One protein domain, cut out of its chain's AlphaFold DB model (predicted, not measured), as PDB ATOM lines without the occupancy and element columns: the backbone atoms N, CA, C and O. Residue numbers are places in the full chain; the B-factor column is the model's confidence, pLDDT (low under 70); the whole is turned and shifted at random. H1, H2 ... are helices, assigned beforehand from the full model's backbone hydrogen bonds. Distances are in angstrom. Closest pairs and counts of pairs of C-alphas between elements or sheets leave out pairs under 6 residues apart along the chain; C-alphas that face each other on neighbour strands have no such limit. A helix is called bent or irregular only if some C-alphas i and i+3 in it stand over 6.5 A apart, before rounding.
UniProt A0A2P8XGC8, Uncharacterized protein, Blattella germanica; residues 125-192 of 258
ATOM      1  N   PHE A 125     -49.517  56.930  10.080       69.19
ATOM      2  CA  PHE A 125     -48.947  55.571  10.065       69.19
ATOM      3  C   PHE A 125     -47.453  55.545   9.712       69.19
ATOM      4  O   PHE A 125     -46.765  54.575  10.011       69.19
ATOM      5  N   ILE A 126     -46.925  56.625   9.130       72.81
ATOM      6  CA  ILE A 126     -45.493  56.754   8.855       72.81
ATOM      7  C   ILE A 126     -44.693  56.942  10.154       72.81
ATOM      8  O   ILE A 126     -43.597  56.411  10.252       72.81
ATOM      9  N   PHE A 127     -45.220  57.620  11.181       79.25
ATOM     10  CA  PHE A 127     -44.453  57.933  12.400       79.25
ATOM     11  C   PHE A 127     -44.189  56.713  13.294       79.25
ATOM     12  O   PHE A 127     -43.183  56.665  14.002       79.25
ATOM     13  N   VAL A 128     -45.059  55.705  13.244       81.75
ATOM     14  CA  VAL A 128     -44.936  54.480  14.048       81.75
ATOM     15  C   VAL A 128     -43.645  53.703  13.734       81.75
ATOM     16  O   VAL A 128     -42.887  53.438  14.664       81.75
ATOM     17  N   PRO A 129     -43.307  53.377  12.472       84.50
ATOM     18  CA  PRO A 129     -42.044  52.712  12.168       84.50
ATOM     19  C   PRO A 129     -40.817  53.585  12.456       84.50
ATOM     20  O   PRO A 129     -39.806  53.044  12.889       84.50
ATOM     21  N   TRP A 130     -40.886  54.913  12.289       84.00
ATOM     22  CA  TRP A 130     -39.761  55.796  12.639       84.00
ATOM     23  C   TRP A 130     -39.467  55.780  14.138       84.00
ATOM     24  O   TRP A 130     -38.316  55.624  14.542       84.00
ATOM     25  N   THR A 131     -40.508  55.898  14.963       91.38
ATOM     26  CA  THR A 131     -40.377  55.867  16.426       91.38
ATOM     27  C   THR A 131     -39.952  54.489  16.921       91.38
ATOM     28  O   THR A 131     -39.041  54.398  17.737       91.38
ATOM     29  N   LEU A 132     -40.527  53.413  16.378       85.50
ATOM     30  CA  LEU A 132     -40.142  52.049  16.730       85.50
ATOM     31  C   LEU A 132     -38.689  51.758  16.339       85.50
ATOM     32  O   LEU A 132     -37.945  51.201  17.141       85.50
ATOM     33  N   CYS A 133     -38.263  52.177  15.145       90.12
ATOM     34  CA  CYS A 133     -36.880  52.033  14.696       90.12
ATOM     35  C   CYS A 133     -35.925  52.795  15.625       90.12
ATOM     36  O   CYS A 133     -34.977  52.206  16.135       90.12
ATOM     37  N   ALA A 134     -36.230  54.060  15.937       90.75
ATOM     38  CA  ALA A 134     -35.422  54.868  16.847       90.75
ATOM     39  C   ALA A 134     -35.320  54.243  18.249       90.75
ATOM     40  O   ALA A 134     -34.224  54.144  18.799       90.75
ATOM     41  N   VAL A 135     -36.436  53.767  18.811       94.06
ATOM     42  CA  VAL A 135     -36.452  53.098  20.119       94.06
ATOM     43  C   VAL A 135     -35.631  51.812  20.080       94.06
ATOM     44  O   VAL A 135     -34.805  51.603  20.961       94.06
ATOM     45  N   VAL A 136     -35.786  50.977  19.050       92.50
ATOM     46  CA  VAL A 136     -35.011  49.733  18.904       92.50
ATOM     47  C   VAL A 136     -33.514  50.023  18.771       92.50
ATOM     48  O   VAL A 136     -32.705  49.331  19.390       92.50
ATOM     49  N   THR A 137     -33.125  51.064  18.031       92.00
ATOM     50  CA  THR A 137     -31.720  51.484  17.922       92.00
ATOM     51  C   THR A 137     -31.168  51.961  19.264       92.00
ATOM     52  O   THR A 137     -30.091  51.520  19.663       92.00
ATOM     53  N   ILE A 138     -31.906  52.812  19.985       91.81
ATOM     54  CA  ILE A 138     -31.487  53.336  21.294       91.81
ATOM     55  C   ILE A 138     -31.376  52.203  22.317       91.81
ATOM     56  O   ILE A 138     -30.374  52.116  23.020       91.81
ATOM     57  N   VAL A 139     -32.366  51.310  22.377       92.12
ATOM     58  CA  VAL A 139     -32.363  50.159  23.292       92.12
ATOM     59  C   VAL A 139     -31.207  49.216  22.966       92.12
ATOM     60  O   VAL A 139     -30.483  48.819  23.871       92.12
ATOM     61  N   SER A 140     -30.972  48.907  21.689       88.44
ATOM     62  CA  SER A 140     -29.842  48.070  21.268       88.44
ATOM     63  C   SER A 140     -28.492  48.686  21.654       88.44
ATOM     64  O   SER A 140     -27.647  48.008  22.241       88.44
ATOM     65  N   ALA A 141     -28.306  49.987  21.412       86.25
ATOM     66  CA  ALA A 141     -27.088  50.701  21.788       86.25
ATOM     67  C   ALA A 141     -26.894  50.756  23.313       86.25
ATOM     68  O   ALA A 141     -25.795  50.501  23.806       86.25
ATOM     69  N   ALA A 142     -27.960  51.033  24.066       86.81
ATOM     70  CA  ALA A 142     -27.928  51.062  25.525       86.81
ATOM     71  C   ALA A 142     -27.586  49.685  26.111       86.81
ATOM     72  O   ALA A 142     -26.754  49.594  27.013       86.81
ATOM     73  N   LEU A 143     -28.162  48.611  25.561       84.75
ATOM     74  CA  LEU A 143     -27.808  47.243  25.928       84.75
ATOM     75  C   LEU A 143     -26.334  46.964  25.638       84.75
ATOM     76  O   LEU A 143     -25.651  46.441  26.509       84.75
ATOM     77  N   LEU A 144     -25.813  47.362  24.476       85.19
ATOM     78  CA  LEU A 144     -24.394  47.208  24.137       85.19
ATOM     79  C   LEU A 144     -23.473  47.854  25.182       85.19
ATOM     80  O   LEU A 144     -22.492  47.248  25.605       85.19
ATOM     81  N   VAL A 145     -23.814  49.061  25.634       83.75
ATOM     82  CA  VAL A 145     -23.043  49.786  26.651       83.75
ATOM     83  C   VAL A 145     -23.154  49.107  28.018       83.75
ATOM     84  O   VAL A 145     -22.137  48.889  28.671       83.75
ATOM     85  N   ILE A 146     -24.360  48.719  28.445       84.19
ATOM     86  CA  ILE A 146     -24.582  48.065  29.745       84.19
ATOM     87  C   ILE A 146     -23.932  46.675  29.783       84.19
ATOM     88  O   ILE A 146     -23.290  46.330  30.771       84.19
ATOM     89  N   PHE A 147     -24.031  45.892  28.705       80.62
ATOM     90  CA  PHE A 147     -23.325  44.616  28.576       80.62
ATOM     91  C   PHE A 147     -21.811  44.814  28.567       80.62
ATOM     92  O   PHE A 147     -21.097  44.030  29.182       80.62
ATOM     93  N   GLY A 148     -21.328  45.892  27.951       78.00
ATOM     94  CA  GLY A 148     -19.933  46.300  28.031       78.00
ATOM     95  C   GLY A 148     -19.481  46.574  29.466       78.00
ATOM     96  O   GLY A 148     -18.434  46.096  29.880       78.00
ATOM     97  N   LEU A 149     -20.291  47.274  30.256       74.44
ATOM     98  CA  LEU A 149     -19.986  47.589  31.656       74.44
ATOM     99  C   LEU A 149     -20.143  46.382  32.606       74.44
ATOM    100  O   LEU A 149     -19.525  46.362  33.668       74.44
ATOM    101  N   ALA A 150     -20.950  45.380  32.238       76.88
ATOM    102  CA  ALA A 150     -21.234  44.199  33.060       76.88
ATOM    103  C   ALA A 150     -20.109  43.145  33.062       76.88
ATOM    104  O   ALA A 150     -20.009  42.350  33.998       76.88
ATOM    105  N   TYR A 151     -19.247  43.121  32.042       69.12
ATOM    106  CA  TYR A 151     -18.048  42.282  32.043       69.12
ATOM    107  C   TYR A 151     -16.892  43.044  32.713       69.12
ATOM    108  O   TYR A 151     -16.580  44.168  32.336       69.12
ATOM    109  N   ALA A 152     -16.246  42.441  33.718       62.66
ATOM    110  CA  ALA A 152     -15.112  43.040  34.429       62.66
ATOM    111  C   ALA A 152     -14.034  43.591  33.464       62.66
ATOM    112  O   ALA A 152     -13.758  42.985  32.421       62.66
ATOM    113  N   SER A 153     -13.428  44.722  33.854       61.62
ATOM    114  CA  SER A 153     -12.681  45.695  33.026       61.62
ATOM    115  C   SER A 153     -11.696  45.135  31.993       61.62
ATOM    116  O   SER A 153     -11.469  45.757  30.966       61.62
ATOM    117  N   VAL A 154     -11.127  43.951  32.220       67.06
ATOM    118  CA  VAL A 154     -10.079  43.388  31.354       67.06
ATOM    119  C   VAL A 154     -10.637  42.732  30.075       67.06
ATOM    120  O   VAL A 154      -9.917  42.612  29.088       67.06
ATOM    121  N   ARG A 155     -11.914  42.307  30.043       70.88
ATOM    122  CA  ARG A 155     -12.540  41.694  28.838       70.88
ATOM    123  C   ARG A 155     -13.584  42.568  28.146       70.88
ATOM    124  O   ARG A 155     -13.935  42.281  27.003       70.88
ATOM    125  N   SER A 156     -14.079  43.605  28.807       76.94
ATOM    126  CA  SER A 156     -15.123  44.475  28.265       76.94
ATOM    127  C   SER A 156     -14.627  45.385  27.149       76.94
ATOM    128  O   SER A 156     -15.312  45.534  26.138       76.94
ATOM    129  N   GLU A 157     -13.416  45.927  27.280       74.19
ATOM    130  CA  GLU A 157     -12.835  46.842  26.290       74.19
ATOM    131  C   GLU A 157     -12.706  46.181  24.912       74.19
ATOM    132  O   GLU A 157     -13.163  46.720  23.905       74.19
ATOM    133  N   MET A 158     -12.181  44.953  24.870       83.31
ATOM    134  CA  MET A 158     -12.028  44.196  23.624       83.31
ATOM    135  C   MET A 158     -13.377  43.844  22.989       83.31
ATOM    136  O   MET A 158     -13.516  43.877  21.767       83.31
ATOM    137  N   TRP A 159     -14.386  43.525  23.802       84.44
ATOM    138  CA  TRP A 159     -15.704  43.131  23.308       84.44
ATOM    139  C   TRP A 159     -16.479  44.308  22.697       84.44
ATOM    140  O   TRP A 159     -17.049  44.176  21.607       84.44
ATOM    141  N   ILE A 160     -16.458  45.478  23.344       84.00
ATOM    142  CA  ILE A 160     -17.106  46.688  22.815       84.00
ATOM    143  C   ILE A 160     -16.408  47.131  21.529       84.00
ATOM    144  O   ILE A 160     -17.079  47.406  20.535       84.00
ATOM    145  N   VAL A 161     -15.071  47.148  21.515       84.81
ATOM    146  CA  VAL A 161     -14.299  47.540  20.327       84.81
ATOM    147  C   VAL A 161     -14.537  46.566  19.173       84.81
ATOM    148  O   VAL A 161     -14.760  47.016  18.052       84.81
ATOM    149  N   ALA A 162     -14.579  45.253  19.421       87.75
ATOM    150  CA  ALA A 162     -14.893  44.266  18.387       87.75
ATOM    151  C   ALA A 162     -16.296  44.476  17.796       87.75
ATOM    152  O   ALA A 162     -16.479  44.424  16.579       87.75
ATOM    153  N   THR A 163     -17.278  44.780  18.645       86.44
ATOM    154  CA  THR A 163     -18.656  45.022  18.202       86.44
ATOM    155  C   THR A 163     -18.774  46.340  17.432       86.44
ATOM    156  O   THR A 163     -19.411  46.390  16.381       86.44
ATOM    157  N   PHE A 164     -18.104  47.397  17.892       85.88
ATOM    158  CA  PHE A 164     -18.037  48.683  17.200       85.88
ATOM    159  C   PHE A 164     -17.343  48.572  15.837       85.88
ATOM    160  O   PHE A 164     -17.847  49.077  14.833       85.88
ATOM    161  N   MET A 165     -16.220  47.859  15.770       87.62
ATOM    162  CA  MET A 165     -15.512  47.618  14.514       87.62
ATOM    163  C   MET A 165     -16.357  46.789  13.547       87.62
ATOM    164  O   MET A 165     -16.404  47.108  12.360       87.62
ATOM    165  N   PHE A 166     -17.094  45.788  14.036       88.00
ATOM    166  CA  PHE A 166     -18.035  45.031  13.211       88.00
ATOM    167  C   PHE A 166     -19.150  45.918  12.636       88.00
ATOM    168  O   PHE A 166     -19.509  45.759  11.467       88.00
ATOM    169  N   LEU A 167     -19.652  46.892  13.403       84.88
ATOM    170  CA  LEU A 167     -20.625  47.877  12.913       84.88
ATOM    171  C   LEU A 167     -20.033  48.757  11.803       84.88
ATOM    172  O   LEU A 167     -20.674  48.939  10.769       84.88
ATOM    173  N   MET A 168     -18.806  49.253  11.977       86.50
ATOM    174  CA  MET A 168     -18.132  50.100  10.982       86.50
ATOM    175  C   MET A 168     -17.814  49.343   9.692       86.50
ATOM    176  O   MET A 168     -18.114  49.817   8.597       86.50
ATOM    177  N   ILE A 169     -17.277  48.129   9.812       87.75
ATOM    178  CA  ILE A 169     -17.007  47.238   8.676       87.75
ATOM    179  C   ILE A 169     -18.315  46.907   7.949       87.75
ATOM    180  O   ILE A 169     -18.374  46.936   6.719       87.75
ATOM    181  N   SER A 170     -19.392  46.662   8.693       85.31
ATOM    182  CA  SER A 170     -20.706  46.404   8.104       85.31
ATOM    183  C   SER A 170     -21.281  47.617   7.376       85.31
ATOM    184  O   SER A 170     -21.855  47.463   6.298       85.31
ATOM    185  N   ALA A 171     -21.105  48.820   7.915       84.50
ATOM    186  CA  ALA A 171     -21.587  50.038   7.283       84.50
ATOM    187  C   ALA A 171     -20.796  50.395   6.016       84.50
ATOM    188  O   ALA A 171     -21.392  50.712   4.995       84.50
ATOM    189  N   VAL A 172     -19.466  50.299   6.051       82.25
ATOM    190  CA  VAL A 172     -18.613  50.747   4.938       82.25
ATOM    191  C   VAL A 172     -18.466  49.684   3.848       82.25
ATOM    192  O   VAL A 172     -18.415  50.027   2.672       82.25
ATOM    193  N   ILE A 173     -18.400  48.397   4.210       83.19
ATOM    194  CA  ILE A 173     -18.089  47.310   3.264       83.19
ATOM    195  C   ILE A 173     -19.336  46.496   2.915       83.19
ATOM    196  O   ILE A 173     -19.599  46.246   1.739       83.19
ATOM    197  N   LEU A 174     -20.138  46.087   3.907       82.44
ATOM    198  CA  LEU A 174     -21.295  45.225   3.633       82.44
ATOM    199  C   LEU A 174     -22.449  45.977   2.953       82.44
ATOM    200  O   LEU A 174     -23.204  45.348   2.213       82.44
ATOM    201  N   GLN A 175     -22.590  47.292   3.153       79.00
ATOM    202  CA  GLN A 175     -23.596  48.094   2.439       79.00
ATOM    203  C   GLN A 175     -23.358  48.125   0.919       79.00
ATOM    204  O   GLN A 175     -24.240  47.663   0.191       79.00
ATOM    205  N   PRO A 176     -22.192  48.562   0.399       81.44
ATOM    206  CA  PRO A 176     -21.952  48.535  -1.043       81.44
ATOM    207  C   PRO A 176     -21.941  47.106  -1.593       81.44
ATOM    208  O   PRO A 176     -22.464  46.865  -2.678       81.44
ATOM    209  N   LEU A 177     -21.440  46.127  -0.830       85.62
ATOM    210  CA  LEU A 177     -21.476  44.721  -1.237       85.62
ATOM    211  C   LEU A 177     -22.912  44.209  -1.435       85.62
ATOM    212  O   LEU A 177     -23.185  43.515  -2.415       85.62
ATOM    213  N   LYS A 178     -23.849  44.575  -0.550       82.44
ATOM    214  CA  LYS A 178     -25.273  44.231  -0.702       82.44
ATOM    215  C   LYS A 178     -25.870  44.815  -1.980       82.44
ATOM    216  O   LYS A 178     -26.596  44.108  -2.675       82.44
ATOM    217  N   VAL A 179     -25.546  46.067  -2.303       86.19
ATOM    218  CA  VAL A 179     -26.024  46.733  -3.525       86.19
ATOM    219  C   VAL A 179     -25.457  46.053  -4.775       86.19
ATOM    220  O   VAL A 179     -26.202  45.792  -5.718       86.19
ATOM    221  N   MET A 180     -24.174  45.683  -4.758       87.44
ATOM    222  CA  MET A 180     -23.523  44.955  -5.855       87.44
ATOM    223  C   MET A 180     -24.141  43.571  -6.087       87.44
ATOM    224  O   MET A 180     -24.384  43.174  -7.222       87.44
ATOM    225  N   ILE A 181     -24.434  42.827  -5.021       85.75
ATOM    226  CA  ILE A 181     -25.081  41.516  -5.143       85.75
ATOM    227  C   ILE A 181     -26.512  41.675  -5.668       85.75
ATOM    228  O   ILE A 181     -26.935  40.920  -6.543       85.75
ATOM    229  N   LEU A 182     -27.254  42.672  -5.178       82.88
ATOM    230  CA  LEU A 182     -28.616  42.932  -5.635       82.88
ATOM    231  C   LEU A 182     -28.649  43.306  -7.122       82.88
ATOM    232  O   LEU A 182     -29.487  42.781  -7.851       82.88
ATOM    233  N   SER A 183     -27.726  44.151  -7.591       80.94
ATOM    234  CA  SER A 183     -27.652  44.529  -9.008       80.94
ATOM    235  C   SER A 183     -27.329  43.333  -9.910       80.94
ATOM    236  O   SER A 183     -27.917  43.197 -10.987       80.94
ATOM    237  N   LEU A 184     -26.470  42.419  -9.451       85.94
ATOM    238  CA  LEU A 184     -26.161  41.173 -10.155       85.94
ATOM    239  C   LEU A 184     -27.364  40.227 -10.206       85.94
ATOM    240  O   LEU A 184     -27.663  39.689 -11.271       85.94
ATOM    241  N   ILE A 185     -28.084  40.052  -9.093       86.31
ATOM    242  CA  ILE A 185     -29.298  39.221  -9.040       86.31
ATOM    243  C   ILE A 185     -30.375  39.787  -9.962       86.31
ATOM    244  O   ILE A 185     -30.978  39.035 -10.720       86.31
ATOM    245  N   VAL A 186     -30.593  41.104  -9.927       79.81
ATOM    246  CA  VAL A 186     -31.520  41.807 -10.822       79.81
ATOM    247  C   VAL A 186     -31.118  41.546 -12.272       79.81
ATOM    248  O   VAL A 186     -31.910  41.006 -13.037       79.81
ATOM    249  N   THR A 187     -29.865  41.813 -12.639       81.94
ATOM    250  CA  THR A 187     -29.384  41.601 -14.013       81.94
ATOM    251  C   THR A 187     -29.539  40.146 -14.463       81.94
ATOM    252  O   THR A 187     -29.964  39.897 -15.587       81.94
ATOM    253  N   PHE A 188     -29.239  39.174 -13.599       79.44
ATOM    254  CA  PHE A 188     -29.384  37.749 -13.906       79.44
ATOM    255  C   PHE A 188     -30.853  37.324 -14.045       79.44
ATOM    256  O   PHE A 188     -31.203  36.593 -14.970       79.44
ATOM    257  N   LEU A 189     -31.728  37.828 -13.173       78.25
ATOM    258  CA  LEU A 189     -33.162  37.554 -13.210       78.25
ATOM    259  C   LEU A 189     -33.823  38.138 -14.471       78.25
ATOM    260  O   LEU A 189     -34.662  37.478 -15.079       78.25
ATOM    261  N   PHE A 190     -33.404  39.331 -14.906       66.25
ATOM    262  CA  PHE A 190     -33.875  39.962 -16.145       66.25
ATOM    263  C   PHE A 190     -33.229  39.380 -17.415       66.25
ATOM    264  O   PHE A 190     -33.756  39.572 -18.508       66.25
ATOM    265  N   LYS A 191     -32.137  38.613 -17.306       58.97
ATOM    266  CA  LYS A 191     -31.440  37.991 -18.450       58.97
ATOM    267  C   LYS A 191     -32.018  36.634 -18.886       58.97
ATOM    268  O   LYS A 191     -31.355  35.884 -19.597       58.97
ATOM    269  N   SER A 192     -33.249  36.311 -18.488       47.31
ATOM    270  CA  SER A 192     -33.886  35.015 -18.785       47.31
ATOM    271  C   SER A 192     -34.902  35.028 -19.939       47.31
ATOM    272  O   SER A 192     -35.510  33.995 -20.201       47.31
TER     273      SER A 192
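What this domain is: This is residues 125 to 192 of the 258 residues of an uncharacterized protein of Blattella germanica (UniProt A0A2P8XGC8). Two long helices, H1 and then H2, meet near their ends as a V, joined at the point by a tight link; the far parts of both arms, residues 125 to 143 and 165 to 192, stand free. H2 is the longer arm and has a kink near residue 174. The printed part has 68 residues, is all helix with no named strand, and is extended, with a radius of gyration of the C-alphas of 18.0 A and a flat outline of 57 by 35 by 15 A.

Where its parts are: H1, residues 125 to 150, runs 37.8 A from C-alpha 125 at (-48.947, 55.571, 10.065). It is neither bent nor irregular, but only just: C-alphas 126 and 129 are 6.3 A apart. H2, residues 153 to 190, runs 53.9 A to C-alpha 190 at (-33.875, 39.962, -16.145). It is only just irregular, with C-alphas 154 and 157 6.7 A apart, and its kink is 38 degrees.

How they stand to each other: H1 and H2 form a helical hairpin. H1 touches H2 with residues 144 to 150 alone, and H2 touches H1 with residues 156 to 160 alone; the closest C-alphas, of Gly 148 and Ser 156, are 5.1 A apart. They run opposite ways at a steep tilt of 37 degrees, only just steep. O i to N i+4 pairs within hydrogen-bond range number 20 of 22 in H1 and 30 of 34 in H2.

The domain as a whole: The two C-alphas farthest apart, of Ala 152 and Ser 192, are 57.0 A apart. The printed part has no cut. The mean pLDDT of the printed part is 81.6; residues 125, 151 to 154 and 190 to 192 are under 70.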